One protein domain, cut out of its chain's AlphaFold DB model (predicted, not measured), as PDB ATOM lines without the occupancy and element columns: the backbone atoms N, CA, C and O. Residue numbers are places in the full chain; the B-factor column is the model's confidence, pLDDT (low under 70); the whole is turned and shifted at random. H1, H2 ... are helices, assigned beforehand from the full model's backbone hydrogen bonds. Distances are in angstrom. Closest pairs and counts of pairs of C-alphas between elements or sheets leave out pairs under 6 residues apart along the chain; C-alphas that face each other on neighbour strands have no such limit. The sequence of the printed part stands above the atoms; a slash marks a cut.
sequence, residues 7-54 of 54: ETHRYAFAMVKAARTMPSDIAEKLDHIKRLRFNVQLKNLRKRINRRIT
ATOM      1  N   GLU A   7     -85.932  47.647  33.932       71.31
ATOM      2  CA  GLU A   7     -87.122  47.270  33.167       71.31
ATOM      3  C   GLU A   7     -87.577  45.835  33.440       71.31
ATOM      4  O   GLU A   7     -88.768  45.607  33.656       71.31
ATOM      5  N   THR A   8     -86.645  44.887  33.551       73.69
ATOM      6  CA  THR A   8     -86.931  43.489  33.901       73.69
ATOM      7  C   THR A   8     -87.581  43.393  35.277       73.69
ATOM      8  O   THR A   8     -88.563  42.673  35.465       73.69
ATOM      9  N   HIS A   9     -87.097  44.182  36.239       76.38
ATOM     10  CA  HIS A   9     -87.719  44.277  37.558       76.38
ATOM     11  C   HIS A   9     -89.132  44.861  37.477       76.38
ATOM     12  O   HIS A   9     -90.058  44.314  38.076       76.38
ATOM     13  N   ARG A  10     -89.328  45.937  36.710       74.12
ATOM     14  CA  ARG A  10     -90.638  46.583  36.535       74.12
ATOM     15  C   ARG A  10     -91.663  45.639  35.904       74.12
ATOM     16  O   ARG A  10     -92.799  45.583  36.377       74.12
ATOM     17  N   TYR A  11     -91.248  44.865  34.904       73.50
ATOM     18  CA  TYR A  11     -92.066  43.833  34.272       73.50
ATOM     19  C   TYR A  11     -92.441  42.718  35.259       73.50
ATOM     20  O   TYR A  11     -93.620  42.396  35.412       73.50
ATOM     21  N   ALA A  12     -91.469  42.202  36.016       73.44
ATOM     22  CA  ALA A  12     -91.723  41.194  37.043       73.44
ATOM     23  C   ALA A  12     -92.703  41.701  38.121       73.44
ATOM     24  O   ALA A  12     -93.639  40.994  38.499       73.44
ATOM     25  N   PHE A  13     -92.554  42.950  38.579       77.88
ATOM     26  CA  PHE A  13     -93.485  43.561  39.533       77.88
ATOM     27  C   PHE A  13     -94.894  43.735  38.955       77.88
ATOM     28  O   PHE A  13     -95.872  43.503  39.670       77.88
ATOM     29  N   ALA A  14     -95.017  44.106  37.678       75.81
ATOM     30  CA  ALA A  14     -96.305  44.223  37.000       75.81
ATOM     31  C   ALA A  14     -97.014  42.864  36.887       75.81
ATOM     32  O   ALA A  14     -98.197  42.775  37.215       75.81
ATOM     33  N   MET A  15     -96.289  41.796  36.533       73.56
ATOM     34  CA  MET A  15     -96.832  40.433  36.508       73.56
ATOM     35  C   MET A  15     -97.310  39.976  37.888       73.56
ATOM     36  O   MET A  15     -98.420  39.464  38.024       73.56
ATOM     37  N   VAL A  16     -96.515  40.213  38.936       76.75
ATOM     38  CA  VAL A  16     -96.903  39.874  40.315       76.75
ATOM     39  C   VAL A  16     -98.136  40.666  40.752       76.75
ATOM     40  O   VAL A  16     -99.021  40.113  41.407       76.75
ATOM     41  N   LYS A  17     -98.223  41.951  40.391       79.12
ATOM     42  CA  LYS A  17     -99.389  42.790  40.691       79.12
ATOM     43  C   LYS A  17    -100.637  42.273  39.971       79.12
ATOM     44  O   LYS A  17    -101.652  42.086  40.632       79.12
ATOM     45  N   ALA A  18    -100.532  41.965  38.677       76.81
ATOM     46  CA  ALA A  18    -101.620  41.407  37.878       76.81
ATOM     47  C   ALA A  18    -102.119  40.064  38.439       76.81
ATOM     48  O   ALA A  18    -103.322  39.868  38.594       76.81
ATOM     49  N   ALA A  19    -101.204  39.173  38.831       70.44
ATOM     50  CA  ALA A  19    -101.545  37.888  39.441       70.44
ATOM     51  C   ALA A  19    -102.255  38.033  40.800       70.44
ATOM     52  O   ALA A  19    -103.089  37.203  41.151       70.44
ATOM     53  N   ARG A  20    -101.950  39.088  41.572       68.50
ATOM     54  CA  ARG A  20    -102.640  39.388  42.842       68.50
ATOM     55  C   ARG A  20    -104.039  39.960  42.641       68.50
ATOM     56  O   ARG A  20    -104.889  39.745  43.495       68.50
ATOM     57  N   THR A  21    -104.249  40.711  41.562       72.12
ATOM     58  CA  THR A  21    -105.539  41.333  41.233       72.12
ATOM     59  C   THR A  21    -106.450  40.432  40.402       72.12
ATOM     60  O   THR A  21    -107.615  40.769  40.227       72.12
ATOM     61  N   MET A  22    -105.946  39.311  39.875       67.12
ATOM     62  CA  MET A  22    -106.786  38.341  39.173       67.12
ATOM     63  C   MET A  22    -107.848  37.752  40.111       67.12
ATOM     64  O   MET A  22    -107.540  37.454  41.270       67.12
ATOM     65  N   PRO A  23    -109.068  37.501  39.598       68.12
ATOM     66  CA  PRO A  23    -110.073  36.721  40.307       68.12
ATOM     67  C   PRO A  23    -109.484  35.382  40.763       68.12
ATOM     68  O   PRO A  23    -108.766  34.723  39.999       68.12
ATOM     69  N   SER A  24    -109.785  34.975  42.000       62.59
ATOM     70  CA  SER A  24    -109.285  33.728  42.595       62.59
ATOM     71  C   SER A  24    -109.525  32.519  41.696       62.59
ATOM     72  O   SER A  24    -108.631  31.691  41.578       62.59
ATOM     73  N   ASP A  25    -110.656  32.486  40.992       61.50
ATOM     74  CA  ASP A  25    -111.057  31.381  40.116       61.50
ATOM     75  C   ASP A  25    -110.149  31.192  38.893       61.50
ATOM     76  O   ASP A  25    -110.008  30.082  38.382       61.50
ATOM     77  N   ILE A  26    -109.514  32.264  38.411       62.50
ATOM     78  CA  ILE A  26    -108.584  32.210  37.272       62.50
ATOM     79  C   ILE A  26    -107.170  31.917  37.779       62.50
ATOM     80  O   ILE A  26    -106.462  31.079  37.223       62.50
ATOM     81  N   ALA A  27    -106.775  32.559  38.880       58.69
ATOM     82  CA  ALA A  27    -105.464  32.378  39.492       58.69
ATOM     83  C   ALA A  27    -105.272  30.963  40.074       58.69
ATOM     84  O   ALA A  27    -104.170  30.417  40.026       58.69
ATOM     85  N   GLU A  28    -106.336  30.333  40.576       60.00
ATOM     86  CA  GLU A  28    -106.307  28.960  41.093       60.00
ATOM     87  C   GLU A  28    -106.201  27.891  40.004       60.00
ATOM     88  O   GLU A  28    -105.850  26.754  40.307       60.00
ATOM     89  N   LYS A  29    -106.415  28.215  38.725       66.00
ATOM     90  CA  LYS A  29    -106.134  27.263  37.635       66.00
ATOM     91  C   LYS A  29    -104.635  27.068  37.396       66.00
ATOM     92  O   LYS A  29    -104.240  26.081  36.787       66.00
ATOM     93  N   LEU A  30    -103.793  27.972  37.904       71.00
ATOM     94  CA  LEU A  30    -102.341  27.889  37.796       71.00
ATOM     95  C   LEU A  30    -101.750  27.249  39.058       71.00
ATOM     96  O   LEU A  30    -101.643  27.886  40.109       71.00
ATOM     97  N   ASP A  31    -101.289  26.004  38.940       76.88
ATOM     98  CA  ASP A  31    -100.757  25.208  40.059       76.88
ATOM     99  C   ASP A  31     -99.645  25.907  40.853       76.88
ATOM    100  O   ASP A  31     -99.582  25.805  42.083       76.88
ATOM    101  N   HIS A  32     -98.785  26.681  40.185       77.25
ATOM    102  CA  HIS A  32     -97.725  27.412  40.878       77.25
ATOM    103  C   HIS A  32     -98.275  28.523  41.802       77.25
ATOM    104  O   HIS A  32     -97.716  28.758  42.875       77.25
ATOM    105  N   ILE A  33     -99.410  29.153  41.453       76.56
ATOM    106  CA  ILE A  33    -100.038  30.210  42.264       76.56
ATOM    107  C   ILE A  33    -100.690  29.584  43.491       76.56
ATOM    108  O   ILE A  33    -100.540  30.110  44.597       76.56
ATOM    109  N   LYS A  34    -101.344  28.427  43.325       77.69
ATOM    110  CA  LYS A  34    -101.885  27.633  44.439       77.69
ATOM    111  C   LYS A  34    -100.802  27.297  45.462       77.69
ATOM    112  O   LYS A  34    -100.970  27.582  46.648       77.69
ATOM    113  N   ARG A  35     -99.658  26.772  45.004       82.06
ATOM    114  CA  ARG A  35     -98.515  26.449  45.878       82.06
ATOM    115  C   ARG A  35     -97.981  27.685  46.608       82.06
ATOM    116  O   ARG A  35     -97.758  27.634  47.816       82.06
ATOM    117  N   LEU A  36     -97.823  28.812  45.909       81.50
ATOM    118  CA  LEU A  36     -97.381  30.072  46.519       81.50
ATOM    119  C   LEU A  36     -98.360  30.577  47.588       81.50
ATOM    120  O   LEU A  36     -97.932  30.949  48.682       81.50
ATOM    121  N   ARG A  37     -99.668  30.556  47.305       80.06
ATOM    122  CA  ARG A  37    -100.717  30.978  48.246       80.06
ATOM    123  C   ARG A  37    -100.709  30.111  49.504       80.06
ATOM    124  O   ARG A  37    -100.687  30.658  50.607       80.06
ATOM    125  N   PHE A  38    -100.641  28.791  49.340       84.12
ATOM    126  CA  PHE A  38    -100.553  27.854  50.458       84.12
ATOM    127  C   PHE A  38     -99.316  28.117  51.327       84.12
ATOM    128  O   PHE A  38     -99.426  28.237  52.546       84.12
ATOM    129  N   ASN A  39     -98.144  28.311  50.714       88.69
ATOM    130  CA  ASN A  39     -96.906  28.599  51.445       88.69
ATOM    131  C   ASN A  39     -96.988  29.902  52.257       88.69
ATOM    132  O   ASN A  39     -96.519  29.962  53.396       88.69
ATOM    133  N   VAL A  40     -97.607  30.948  51.697       87.25
ATOM    134  CA  VAL A  40     -97.834  32.218  52.406       87.25
ATOM    135  C   VAL A  40     -98.781  32.022  53.591       87.25
ATOM    136  O   VAL A  40     -98.486  32.488  54.695       87.25
ATOM    137  N   GLN A  41     -99.887  31.301  53.392       85.75
ATOM    138  CA  GLN A  41    -100.845  30.989  54.456       85.75
ATOM    139  C   GLN A  41    -100.194  30.171  55.578       85.75
ATOM    140  O   GLN A  41    -100.315  30.536  56.749       85.75
ATOM    141  N   LEU A  42     -99.422  29.139  55.231       91.75
ATOM    142  CA  LEU A  42     -98.689  28.307  56.184       91.75
ATOM    143  C   LEU A  42     -97.679  29.126  56.996       91.75
ATOM    144  O   LEU A  42     -97.593  28.982  58.217       91.75
ATOM    145  N   LYS A  43     -96.938  30.035  56.350       91.56
ATOM    146  CA  LYS A  43     -95.990  30.930  57.034       91.56
ATOM    147  C   LYS A  43     -96.698  31.850  58.030       91.56
ATOM    148  O   LYS A  43     -96.206  32.041  59.142       91.56
ATOM    149  N   ASN A  44     -97.851  32.400  57.654       91.06
ATOM    150  CA  ASN A  44     -98.647  33.247  58.540       91.06
ATOM    151  C   ASN A  44     -99.232  32.455  59.716       91.06
ATOM    152  O   ASN A  44     -99.204  32.942  60.846       91.06
ATOM    153  N   LEU A  45     -99.693  31.224  59.480       90.94
ATOM    154  CA  LEU A  45    -100.171  30.331  60.534       90.94
ATOM    155  C   LEU A  45     -99.063  30.013  61.545       90.94
ATOM    156  O   LEU A  45     -99.266  30.198  62.742       90.94
ATOM    157  N   ARG A  46     -97.866  29.636  61.075       91.19
ATOM    158  CA  ARG A  46     -96.702  29.389  61.946       91.19
ATOM    159  C   ARG A  46     -96.362  30.603  62.809       91.19
ATOM    160  O   ARG A  46     -96.146  30.459  64.005       91.19
ATOM    161  N   LYS A  47     -96.385  31.812  62.236       92.56
ATOM    162  CA  LYS A  47     -96.177  33.052  63.006       92.56
ATOM    163  C   LYS A  47     -97.224  33.246  64.106       92.56
ATOM    164  O   LYS A  47     -96.867  33.672  65.199       92.56
ATOM    165  N   ARG A  48     -98.500  32.949  63.829       90.12
ATOM    166  CA  ARG A  48     -99.584  33.039  64.825       90.12
ATOM    167  C   ARG A  48     -99.424  32.008  65.937       90.12
ATOM    168  O   ARG A  48     -99.639  32.352  67.090       90.12
ATOM    169  N   ILE A  49     -99.046  30.779  65.590       88.88
ATOM    170  CA  ILE A  49     -98.788  29.711  66.562       88.88
ATOM    171  C   ILE A  49     -97.624  30.105  67.472       88.88
ATOM    172  O   ILE A  49     -97.791  30.101  68.685       88.88
ATOM    173  N   ASN A  50     -96.496  30.541  66.905       87.62
ATOM    174  CA  ASN A  50     -95.339  30.960  67.696       87.62
ATOM    175  C   ASN A  50     -95.691  32.103  68.654       87.62
ATOM    176  O   ASN A  50     -95.354  32.012  69.822       87.62
ATOM    177  N   ARG A  51     -96.450  33.109  68.189       86.88
ATOM    178  CA  ARG A  51     -96.962  34.209  69.029       86.88
ATOM    179  C   ARG A  51     -97.921  33.781  70.143       86.88
ATOM    180  O   ARG A  51     -98.166  34.581  71.028       86.88
ATOM    181  N   ARG A  52     -98.561  32.616  70.029       78.19
ATOM    182  CA  ARG A  52     -99.489  32.095  71.043       78.19
ATOM    183  C   ARG A  52     -98.765  31.243  72.087       78.19
ATOM    184  O   ARG A  52     -99.276  31.094  73.187       78.19
ATOM    185  N   ILE A  53     -97.651  30.622  71.698       75.38
ATOM    186  CA  ILE A  53     -96.836  29.762  72.563       75.38
ATOM    187  C   ILE A  53     -95.882  30.600  73.424       75.38
ATOM    188  O   ILE A  53     -95.648  30.236  74.571       75.38
ATOM    189  N   THR A  54     -95.335  31.687  72.872       60.50
ATOM    190  CA  THR A  54     -94.594  32.719  73.621       60.50
ATOM    191  C   THR A  54     -95.540  33.657  74.344       60.50
ATOM    192  O   THR A  54     -95.258  33.981  75.513       60.50
TER     193      THR A  54
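What this domain is: This is residues 7 to 54 of the 54 residues of an uncharacterized protein of Prochlorococcus marinus (strain NATL2A) (UniProt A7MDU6). Picture an open L of two helices: H1 makes the shorter arm, the long H3 makes the longer one, and the small H2 sits at the corner where the chain turns. Residues 7 to 17 and residues 38 to 54 stick out as the two free arms. The printed part has 48 residues with three named helices in the order H1, H2, H3 and no named strand; its class is all helix. The whole is only just loose, close to extended, with a radius of gyration of the C-alphas of 14.4 A, and it is elongated, spanning 43 by 27 by 15 A.

How they stand to each other: Start with H1, residues 7 to 21; a tight link leads from it to H2, residues 24 to 27. These two are close but not clearly touching, the closest C-alphas being those of Ala 19 and Ala 27, 6.8 A apart. Another tight link leads on to H3, residues 31 to 53. H2 and H3 are close but not clearly touching; look at the closest C-alphas, those of Ala 27 and Ile 33, 6.5 A apart. H1 and H3 are only just apart, their closest C-alphas 8.3 A from each other. In H1 and H3 every O i to N i+4 pair is within hydrogen-bond range; H2 is too short for such a pair, but its one O i to N i+3 pair is within range.

Where its parts are: Find C-alpha 7 at (-87.122, 47.270, 33.167); from there H1 runs 21.0 A to C-alpha 21. H2 spans 5.1 A from C-alpha 24 to C-alpha 27. Find C-alpha 31 at (-100.757, 25.208, 40.059); from there H3 runs 33.1 A to C-alpha 53 at (-96.836, 29.762, 72.563).

The domain as a whole: The two C-alphas farthest apart, those of Glu 7 and Ile 53, are 44.2 A apart. The printed part has no cut and no long link. Look for pLDDT under 70 at residue 20, residues 22 to 29 and residue 54; the mean of the printed part is 77.2.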